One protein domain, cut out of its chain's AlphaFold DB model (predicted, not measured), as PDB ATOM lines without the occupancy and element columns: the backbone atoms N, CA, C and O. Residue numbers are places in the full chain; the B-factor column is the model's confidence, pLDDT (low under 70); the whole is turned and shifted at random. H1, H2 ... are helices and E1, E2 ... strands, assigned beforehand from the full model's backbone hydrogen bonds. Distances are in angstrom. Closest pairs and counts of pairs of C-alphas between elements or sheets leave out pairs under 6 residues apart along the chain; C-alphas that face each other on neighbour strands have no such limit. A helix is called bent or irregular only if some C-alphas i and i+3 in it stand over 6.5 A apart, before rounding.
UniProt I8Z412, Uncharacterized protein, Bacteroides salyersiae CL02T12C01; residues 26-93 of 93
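Overview. This is residues 26 to 93 of the 93 residues of an uncharacterized protein of Bacteroides salyersiae CL02T12C01 (UniProt I8Z412). A long helix, H2, packs with its residues 61 to 73 on a small sheet of two short parallel strands, more over E1 than over E2; the second helix, H1, continues beyond the end of E1 and meets the first residues of H2 at a steep angle. A loop after H1 folds back to the start of H2, and its residues 47 to 53 stick out, while residues 83 to 93 fold back past E2 on the side away from H2. The printed part has 68 residues, with two named helices and two named strands in the order E1, H1, H2, E2; the class is mostly helix. It is only just compact, close to loose, with a radius of gyration of the C-alphas of 13.0 A and spans of 34 by 25 by 23 A.

Along the chain. The sheet has E1, residues 26 to 29, with C-alpha 26 at (54.052, -3.726, 45.039), and E2, residues 79 to 82, which ends with C-alpha 82 at (48.182, 2.395, 38.805). H2, residues 58 to 75, is the longest helix, 25.8 A from C-alpha 58 at (61.344, 12.023, 36.560) to C-alpha 75. H1, residues 31 to 44, is 18.4 A long and irregular: C-alphas 36 and 39 are 8.0 A apart.

Arrangement. E1 and E2 are parallel neighbours, with 24 degrees between their directions. The C-alphas of 26 and 79 face each other at 4.4 A; N 28 and O 80, at 2.9 A, and N 82 and O 28, at 2.8 A, are within hydrogen-bond range. With H1 and H2 between them they form a strand-helix-strand unit, two parallel neighbour strands joined through helices. The closest C-alphas of E1 and H2 are those of Ile 28 and Asn 65, 6.3 A apart; those of H2 and E2 are Cys 72 and His 79, 6.9 A apart. H2 touches H1 with residues 58 to 62 alone, at a steep tilt of 63 degrees, opposite ways; the closest C-alphas are those of Lys 31 and Tyr 62, 6.7 A apart. In H2 every O i to N i+4 pair is within hydrogen-bond range; in H1, 8 of 10 are.

Size, cuts and confidence. The C-alphas of Leu 52 and Asp 92, the two farthest apart, are 35.2 A from each other. The printed part has no cut and ends at residue 93, the chain's last. The links from E1 to H1 and from H2 to E2 are tight; that from H1 to H2, residues 45 to 57, is long, and its residues 47 to 53 stand free. The mean pLDDT of the printed part is 88.9, and residues 53 to 54, 90 and 92 to 93 are under 70.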
ATOM      1  N   CYS A  26      53.340  -4.842  45.642       91.25
ATOM      2  CA  CYS A  26      54.052  -3.726  45.039       91.25
ATOM      3  C   CYS A  26      53.085  -2.779  44.331       91.25
ATOM      4  O   CYS A  26      52.186  -3.201  43.605       91.25
ATOM      5  N   LEU A  27      53.304  -1.480  44.511       92.31
ATOM      6  CA  LEU A  27      52.569  -0.442  43.797       92.31
ATOM      7  C   LEU A  27      53.418   0.011  42.617       92.31
ATOM      8  O   LEU A  27      54.510   0.547  42.810       92.31
ATOM      9  N   ILE A  28      52.927  -0.246  41.411       94.81
ATOM     10  CA  ILE A  28      53.615   0.070  40.165       94.81
ATOM     11  C   ILE A  28      52.809   1.138  39.447       94.81
ATOM     12  O   ILE A  28      51.621   0.972  39.195       94.81
ATOM     13  N   PHE A  29      53.455   2.238  39.097       95.75
ATOM     14  CA  PHE A  29      52.811   3.361  38.432       95.75
ATOM     15  C   PHE A  29      53.090   3.304  36.937       95.75
ATOM     16  O   PHE A  29      54.209   3.006  36.516       95.75
ATOM     17  N   SER A  30      52.105   3.611  36.102       95.62
ATOM     18  CA  SER A  30      52.382   3.752  34.678       95.62
ATOM     19  C   SER A  30      53.246   4.989  34.413       95.62
ATOM     20  O   SER A  30      53.293   5.949  35.191       95.62
ATOM     21  N   LYS A  31      53.925   5.005  33.261       95.81
ATOM     22  CA  LYS A  31      54.658   6.203  32.826       95.81
ATOM     23  C   LYS A  31      53.716   7.391  32.614       95.81
ATOM     24  O   LYS A  31      54.118   8.526  32.854       95.81
ATOM     25  N   GLY A  32      52.474   7.130  32.192       96.25
ATOM     26  CA  GLY A  32      51.425   8.142  32.063       96.25
ATOM     27  C   GLY A  32      51.097   8.777  33.410       96.25
ATOM     28  O   GLY A  32      51.208   9.996  33.539       96.25
ATOM     29  N   TYR A  33      50.820   7.948  34.420       96.69
ATOM     30  CA  TYR A  33      50.556   8.390  35.784       96.69
ATOM     31  C   TYR A  33      51.688   9.258  36.339       96.69
ATOM     32  O   TYR A  33      51.449  10.388  36.769       96.69
ATOM     33  N   ILE A  34      52.930   8.750  36.302       96.31
ATOM     34  CA  ILE A  34      54.104   9.455  36.841       96.31
ATOM     35  C   ILE A  34      54.260  10.810  36.152       96.31
ATOM     36  O   ILE A  34      54.465  11.813  36.826       96.31
ATOM     37  N   ARG A  35      54.127  10.861  34.820       96.69
ATOM     38  CA  ARG A  35      54.240  12.109  34.061       96.69
ATOM     39  C   ARG A  35      53.172  13.120  34.443       96.69
ATOM     40  O   ARG A  35      53.492  14.290  34.635       96.69
ATOM     41  N   ASN A  36      51.923  12.678  34.520       96.19
ATOM     42  CA  ASN A  36      50.785  13.556  34.765       96.19
ATOM     43  C   ASN A  36      50.795  14.105  36.201       96.19
ATOM     44  O   ASN A  36      50.396  15.246  36.416       96.19
ATOM     45  N   ASN A  37      51.315  13.331  37.158       95.44
ATOM     46  CA  ASN A  37      51.311  13.664  38.585       95.44
ATOM     47  C   ASN A  37      52.689  14.089  39.132       95.44
ATOM     48  O   ASN A  37      52.851  14.243  40.343       95.44
ATOM     49  N   PHE A  38      53.700  14.292  38.278       94.81
ATOM     50  CA  PHE A  38      55.083  14.518  38.725       94.81
ATOM     51  C   PHE A  38      55.231  15.728  39.660       94.81
ATOM     52  O   PHE A  38      55.954  15.660  40.652       94.81
ATOM     53  N   CYS A  39      54.519  16.825  39.389       93.25
ATOM     54  CA  CYS A  39      54.563  18.014  40.242       93.25
ATOM     55  C   CYS A  39      54.038  17.743  41.658       93.25
ATOM     56  O   CYS A  39      54.618  18.235  42.625       93.25
ATOM     57  N   ASP A  40      52.975  16.948  41.787       93.31
ATOM     58  CA  ASP A  40      52.441  16.569  43.093       93.31
ATOM     59  C   ASP A  40      53.368  15.581  43.804       93.31
ATOM     60  O   ASP A  40      53.621  15.735  44.999       93.31
ATOM     61  N   ILE A  41      53.959  14.628  43.073       91.88
ATOM     62  CA  ILE A  41      54.977  13.716  43.617       91.88
ATOM     63  C   ILE A  41      56.144  14.512  44.220       91.88
ATOM     64  O   ILE A  41      56.508  14.273  45.369       91.88
ATOM     65  N   LEU A  42      56.681  15.503  43.498       90.81
ATOM     66  CA  LEU A  42      57.750  16.379  43.997       90.81
ATOM     67  C   LEU A  42      57.322  17.198  45.213       90.81
ATOM     68  O   LEU A  42      58.059  17.311  46.189       90.81
ATOM     69  N   LYS A  43      56.113  17.764  45.181       91.06
ATOM     70  CA  LYS A  43      55.570  18.555  46.291       91.06
ATOM     71  C   LYS A  43      55.494  17.748  47.588       91.06
ATOM     72  O   LYS A  43      55.652  18.321  48.668       91.06
ATOM     73  N   PHE A  44      55.239  16.444  47.488       90.19
ATOM     74  CA  PHE A  44      55.045  15.569  48.639       90.19
ATOM     75  C   PHE A  44      56.216  14.612  48.930       90.19
ATOM     76  O   PHE A  44      56.141  13.865  49.906       90.19
ATOM     77  N   GLU A  45      57.316  14.669  48.172       87.25
ATOM     78  CA  GLU A  45      58.434  13.706  48.241       87.25
ATOM     79  C   GLU A  45      59.058  13.559  49.645       87.25
ATOM     80  O   GLU A  45      59.625  12.520  49.977       87.25
ATOM     81  N   ASN A  46      58.946  14.606  50.468       87.06
ATOM     82  CA  ASN A  46      59.609  14.751  51.765       87.06
ATOM     83  C   ASN A  46      58.626  14.873  52.944       87.06
ATOM     84  O   ASN A  46      59.018  15.252  54.050       87.06
ATOM     85  N   VAL A  47      57.333  14.595  52.733       88.00
ATOM     86  CA  VAL A  47      56.300  14.764  53.777       88.00
ATOM     87  C   VAL A  47      56.461  13.758  54.912       88.00
ATOM     88  O   VAL A  47      56.252  14.111  56.072       88.00
ATOM     89  N   ILE A  48      56.816  12.510  54.591       83.31
ATOM     90  CA  ILE A  48      56.922  11.430  55.582       83.31
ATOM     91  C   ILE A  48      58.356  11.288  56.100       83.31
ATOM     92  O   ILE A  48      58.573  11.218  57.309       83.31
ATOM     93  N   GLU A  49      59.337  11.273  55.201       82.19
ATOM     94  CA  GLU A  49      60.756  11.167  55.527       82.19
ATOM     95  C   GLU A  49      61.475  12.414  55.008       82.19
ATOM     96  O   GLU A  49      61.420  12.714  53.819       82.19
ATOM     97  N   LYS A  50      62.142  13.159  55.899       81.06
ATOM     98  CA  LYS A  50      62.899  14.357  55.513       81.06
ATOM     99  C   LYS A  50      64.212  13.943  54.859       81.06
ATOM    100  O   LYS A  50      65.174  13.635  55.565       81.06
ATOM    101  N   ARG A  51      64.272  13.964  53.530       78.88
ATOM    102  CA  ARG A  51      65.509  13.722  52.785       78.88
ATOM    103  C   ARG A  51      66.328  15.007  52.712       78.88
ATOM    104  O   ARG A  51      65.794  16.113  52.680       78.88
ATOM    105  N   LEU A  52      67.651  14.857  52.719       73.06
ATOM    106  CA  LEU A  52      68.601  15.977  52.708       73.06
ATOM    107  C   LEU A  52      68.616  16.747  51.373       73.06
ATOM    108  O   LEU A  52      69.111  17.870  51.331       73.06
ATOM    109  N   THR A  53      68.083  16.163  50.297       64.38
ATOM    110  CA  THR A  53      68.134  16.706  48.932       64.38
ATOM    111  C   THR A  53      66.812  16.470  48.201       64.38
ATOM    112  O   THR A  53      66.333  15.337  48.185       64.38
ATOM    113  N   GLY A  54      66.265  17.512  47.568       64.75
ATOM    114  CA  GLY A  54      65.103  17.439  46.671       64.75
ATOM    115  C   GLY A  54      65.503  17.544  45.199       64.75
ATOM    116  O   GLY A  54      65.159  18.515  44.532       64.75
ATOM    117  N   ASP A  55      66.303  16.588  44.719       74.88
ATOM    118  CA  ASP A  55      66.714  16.466  43.303       74.88
ATOM    119  C   ASP A  55      66.088  15.211  42.674       74.88
ATOM    120  O   ASP A  55      66.732  14.508  41.905       74.88
ATOM    121  N   LEU A  56      64.847  14.874  43.049       86.06
ATOM    122  CA  LEU A  56      64.145  13.753  42.437       86.06
ATOM    123  C   LEU A  56      63.863  14.074  40.969       86.06
ATOM    124  O   LEU A  56      63.120  15.003  40.650       86.06
ATOM    125  N   ARG A  57      64.433  13.283  40.061       92.25
ATOM    126  CA  ARG A  57      64.204  13.448  38.623       92.25
ATOM    127  C   ARG A  57      63.174  12.457  38.114       92.25
ATOM    128  O   ARG A  57      63.093  11.317  38.571       92.25
ATOM    129  N   ILE A  58      62.391  12.876  37.125       94.94
ATOM    130  CA  ILE A  58      61.344  12.023  36.560       94.94
ATOM    131  C   ILE A  58      61.934  10.764  35.906       94.94
ATOM    132  O   ILE A  58      61.347   9.688  35.975       94.94
ATOM    133  N   GLU A  59      63.137  10.864  35.339       95.69
ATOM    134  CA  GLU A  59      63.869   9.734  34.772       95.69
ATOM    135  C   GLU A  59      64.235   8.696  35.840       95.69
ATOM    136  O   GLU A  59      64.186   7.494  35.575       95.69
ATOM    137  N   GLU A  60      64.568   9.140  37.055       92.69
ATOM    138  CA  GLU A  60      64.865   8.251  38.182       92.69
ATOM    139  C   GLU A  60      63.609   7.550  38.690       92.69
ATOM    140  O   GLU A  60      63.676   6.366  39.028       92.69
ATOM    141  N   LEU A  61      62.457   8.232  38.674       93.44
ATOM    142  CA  LEU A  61      61.166   7.610  38.975       93.44
ATOM    143  C   LEU A  61      60.823   6.526  37.960       93.44
ATOM    144  O   LEU A  61      60.500   5.412  38.362       93.44
ATOM    145  N   TYR A  62      60.944   6.811  36.660       96.44
ATOM    146  CA  TYR A  62      60.705   5.798  35.632       96.44
ATOM    147  C   TYR A  62      61.640   4.607  35.788       96.44
ATOM    148  O   TYR A  62      61.182   3.471  35.780       96.44
ATOM    149  N   LYS A  63      62.940   4.858  35.973       96.62
ATOM    150  CA  LYS A  63      63.933   3.794  36.119       96.62
ATOM    151  C   LYS A  63      63.653   2.927  37.344       96.62
ATOM    152  O   LYS A  63      63.691   1.705  37.245       96.62
ATOM    153  N   THR A  64      63.377   3.550  38.487       93.25
ATOM    154  CA  THR A  64      63.081   2.834  39.735       93.25
ATOM    155  C   THR A  64      61.785   2.039  39.615       93.25
ATOM    156  O   THR A  64      61.734   0.885  40.024       93.25
ATOM    157  N   ASN A  65      60.748   2.616  39.009       95.81
ATOM    158  CA  ASN A  65      59.468   1.947  38.817       95.81
ATOM    159  C   ASN A  65      59.562   0.765  37.835       95.81
ATOM    160  O   ASN A  65      59.035  -0.306  38.127       95.81
ATOM    161  N   ASP A  66      60.271   0.933  36.714       96.69
ATOM    162  CA  ASP A  66      60.523  -0.139  35.741       96.69
ATOM    163  C   ASP A  66      61.325  -1.284  36.396       96.69
ATOM    164  O   ASP A  66      60.963  -2.451  36.251       96.69
ATOM    165  N   TYR A  67      62.357  -0.960  37.190       96.25
ATOM    166  CA  TYR A  67      63.118  -1.948  37.966       96.25
ATOM    167  C   TYR A  67      62.240  -2.688  38.981       96.25
ATOM    168  O   TYR A  67      62.309  -3.912  39.086       96.25
ATOM    169  N   ASN A  68      61.379  -1.973  39.707       94.88
ATOM    170  CA  ASN A  68      60.475  -2.594  40.670       94.88
ATOM    171  C   ASN A  68      59.517  -3.576  39.986       94.88
ATOM    172  O   ASN A  68      59.317  -4.679  40.490       94.88
ATOM    173  N   LEU A  69      58.962  -3.207  38.828       95.88
ATOM    174  CA  LEU A  69      58.091  -4.085  38.051       95.88
ATOM    175  C   LEU A  69      58.830  -5.347  37.587       95.88
ATOM    176  O   LEU A  69      58.301  -6.450  37.720       95.88
ATOM    177  N   GLU A  70      60.064  -5.201  37.097       96.75
ATOM    178  CA  GLU A  70      60.908  -6.335  36.709       96.75
ATOM    179  C   GLU A  70      61.130  -7.299  37.883       96.75
ATOM    180  O   GLU A  70      60.946  -8.506  37.736       96.75
ATOM    181  N   GLN A  71      61.452  -6.782  39.073       95.62
ATOM    182  CA  GLN A  71      61.641  -7.615  40.265       95.62
ATOM    183  C   GLN A  71      60.352  -8.322  40.698       95.62
ATOM    184  O   GLN A  71      60.403  -9.493  41.078       95.62
ATOM    185  N   CYS A  72      59.194  -7.662  40.577       94.19
ATOM    186  CA  CYS A  72      57.900  -8.301  40.829       94.19
ATOM    187  C   CYS A  72      57.667  -9.480  39.885       94.19
ATOM    188  O   CYS A  72      57.272 -10.553  40.330       94.19
ATOM    189  N   MET A  73      57.941  -9.299  38.590       94.75
ATOM    190  CA  MET A  73      57.779 -10.356  37.591       94.75
ATOM    191  C   MET A  73      58.749 -11.518  37.827       94.75
ATOM    192  O   MET A  73      58.334 -12.674  37.796       94.75
ATOM    193  N   LEU A  74      60.025 -11.227  38.105       96.69
ATOM    194  CA  LEU A  74      61.060 -12.243  38.327       96.69
ATOM    195  C   LEU A  74      60.788 -13.110  39.561       96.69
ATOM    196  O   LEU A  74      61.093 -14.301  39.548       96.69
ATOM    197  N   ARG A  75      60.224 -12.522  40.621       94.06
ATOM    198  CA  ARG A  75      59.938 -13.202  41.896       94.06
ATOM    199  C   ARG A  75      58.472 -13.604  42.061       94.06
ATOM    200  O   ARG A  75      58.105 -14.153  43.094       94.06
ATOM    201  N   ASN A  76      57.646 -13.358  41.043       93.25
ATOM    202  CA  ASN A  76      56.206 -13.607  41.054       93.25
ATOM    203  C   ASN A  76      55.484 -12.932  42.242       93.25
ATOM    204  O   ASN A  76      54.602 -13.521  42.868       93.25
ATOM    205  N   TYR A  77      55.873 -11.697  42.568       93.31
ATOM    206  CA  TYR A  77      55.193 -10.896  43.581       93.31
ATOM    207  C   TYR A  77      53.913 -10.269  43.032       93.31
ATOM    208  O   TYR A  77      53.845  -9.811  41.885       93.31
ATOM    209  N   ASN A  78      52.908 -10.187  43.903       91.75
ATOM    210  CA  ASN A  78      51.688  -9.449  43.622       91.75
ATOM    211  C   ASN A  78      52.010  -7.967  43.433       91.75
ATOM    212  O   ASN A  78      52.747  -7.366  44.220       91.75
ATOM    213  N   HIS A  79      51.419  -7.369  42.406       92.06
ATOM    214  CA  HIS A  79      51.540  -5.944  42.154       92.06
ATOM    215  C   HIS A  79      50.234  -5.369  41.613       92.06
ATOM    216  O   HIS A  79      49.464  -6.062  40.948       92.06
ATOM    217  N   VAL A  80      50.012  -4.087  41.886       92.44
ATOM    218  CA  VAL A  80      48.924  -3.295  41.305       92.44
ATOM    219  C   VAL A  80      49.531  -2.300  40.336       92.44
ATOM    220  O   VAL A  80      50.462  -1.579  40.696       92.44
ATOM    221  N   LEU A  81      48.986  -2.255  39.121       93.06
ATOM    222  CA  LEU A  81      49.295  -1.211  38.155       93.06
ATOM    223  C   LEU A  81      48.333  -0.035  38.345       93.06
ATOM    224  O   LEU A  81      47.121  -0.187  38.216       93.06
ATOM    225  N   ILE A  82      48.894   1.136  38.610       94.12
ATOM    226  CA  ILE A  82      48.182   2.395  38.805       94.12
ATOM    227  C   ILE A  82      48.428   3.243  37.563       94.12
ATOM    228  O   ILE A  82      49.530   3.761  37.366       94.12
ATOM    229  N   ASP A  83      47.419   3.324  36.700       92.12
ATOM    230  CA  ASP A  83      47.561   3.965  35.390       92.12
ATOM    231  C   ASP A  83      47.053   5.411  35.355       92.12
ATOM    232  O   ASP A  83      47.678   6.253  34.715       92.12
ATOM    233  N   ASP A  84      45.973   5.709  36.082       86.44
ATOM    234  CA  ASP A  84      45.311   7.022  36.031       86.44
ATOM    235  C   ASP A  84      45.063   7.591  37.434       86.44
ATOM    236  O   ASP A  84      45.670   8.592  37.809       86.44
ATOM    237  N   ASP A  85      44.268   6.901  38.259       86.19
ATOM    238  CA  ASP A  85      43.935   7.351  39.613       86.19
ATOM    239  C   ASP A  85      44.562   6.465  40.692       86.19
ATOM    240  O   ASP A  85      44.546   5.233  40.610       86.19
ATOM    241  N   TYR A  86      45.045   7.095  41.766       83.75
ATOM    242  CA  TYR A  86      45.527   6.398  42.958       83.75
ATOM    243  C   TYR A  86      44.353   5.894  43.810       83.75
ATOM    244  O   TYR A  86      44.000   6.485  44.830       83.75
ATOM    245  N   GLN A  87      43.730   4.798  43.376       82.25
ATOM    246  CA  GLN A  87      42.680   4.104  44.123       82.25
ATOM    247  C   GLN A  87      43.161   2.712  44.519       82.25
ATOM    248  O   GLN A  87      43.040   1.752  43.764       82.25
ATOM    249  N   ILE A  88      43.725   2.615  45.721       76.88
ATOM    250  CA  ILE A  88      44.080   1.335  46.334       76.88
ATOM    251  C   ILE A  88      43.161   1.127  47.520       76.88
ATOM    252  O   ILE A  88      43.108   1.962  48.425       76.88
ATOM    253  N   ASN A  89      42.480  -0.010  47.530       75.75
ATOM    254  CA  ASN A  89      41.794  -0.494  48.706       75.75
ATOM    255  C   ASN A  89      42.675  -1.543  49.390       75.75
ATOM    256  O   ASN A  89      42.992  -2.580  48.813       75.75
ATOM    257  N   THR A  90      43.097  -1.259  50.619       67.50
ATOM    258  CA  THR A  90      43.943  -2.169  51.400       67.50
ATOM    259  C   THR A  90      43.200  -3.403  51.891       67.50
ATOM    260  O   THR A  90      43.853  -4.380  52.241       67.50
ATOM    261  N   ASP A  91      41.866  -3.377  51.894       72.75
ATOM    262  CA  ASP A  91      41.047  -4.542  52.240       72.75
ATOM    263  C   ASP A  91      41.030  -5.590  51.110       72.75
ATOM    264  O   ASP A  91      40.729  -6.757  51.360       72.75
ATOM    265  N   ASP A  92      41.404  -5.186  49.889       61.91
ATOM    266  CA  ASP A  92      41.474  -6.049  48.701       61.91
ATOM    267  C   ASP A  92      42.859  -6.711  48.521       61.91
ATOM    268  O   ASP A  92      43.077  -7.448  47.556       61.91
ATOM    269  N   ILE A  93      43.795  -6.453  49.447       63.91
ATOM    270  CA  ILE A  93      45.171  -6.982  49.486       63.91
ATOM    271  C   ILE A  93      45.279  -8.057  50.564       63.91
ATOM    272  O   ILE A  93      44.773  -7.847  51.689       63.91
TER     273      ILE A  93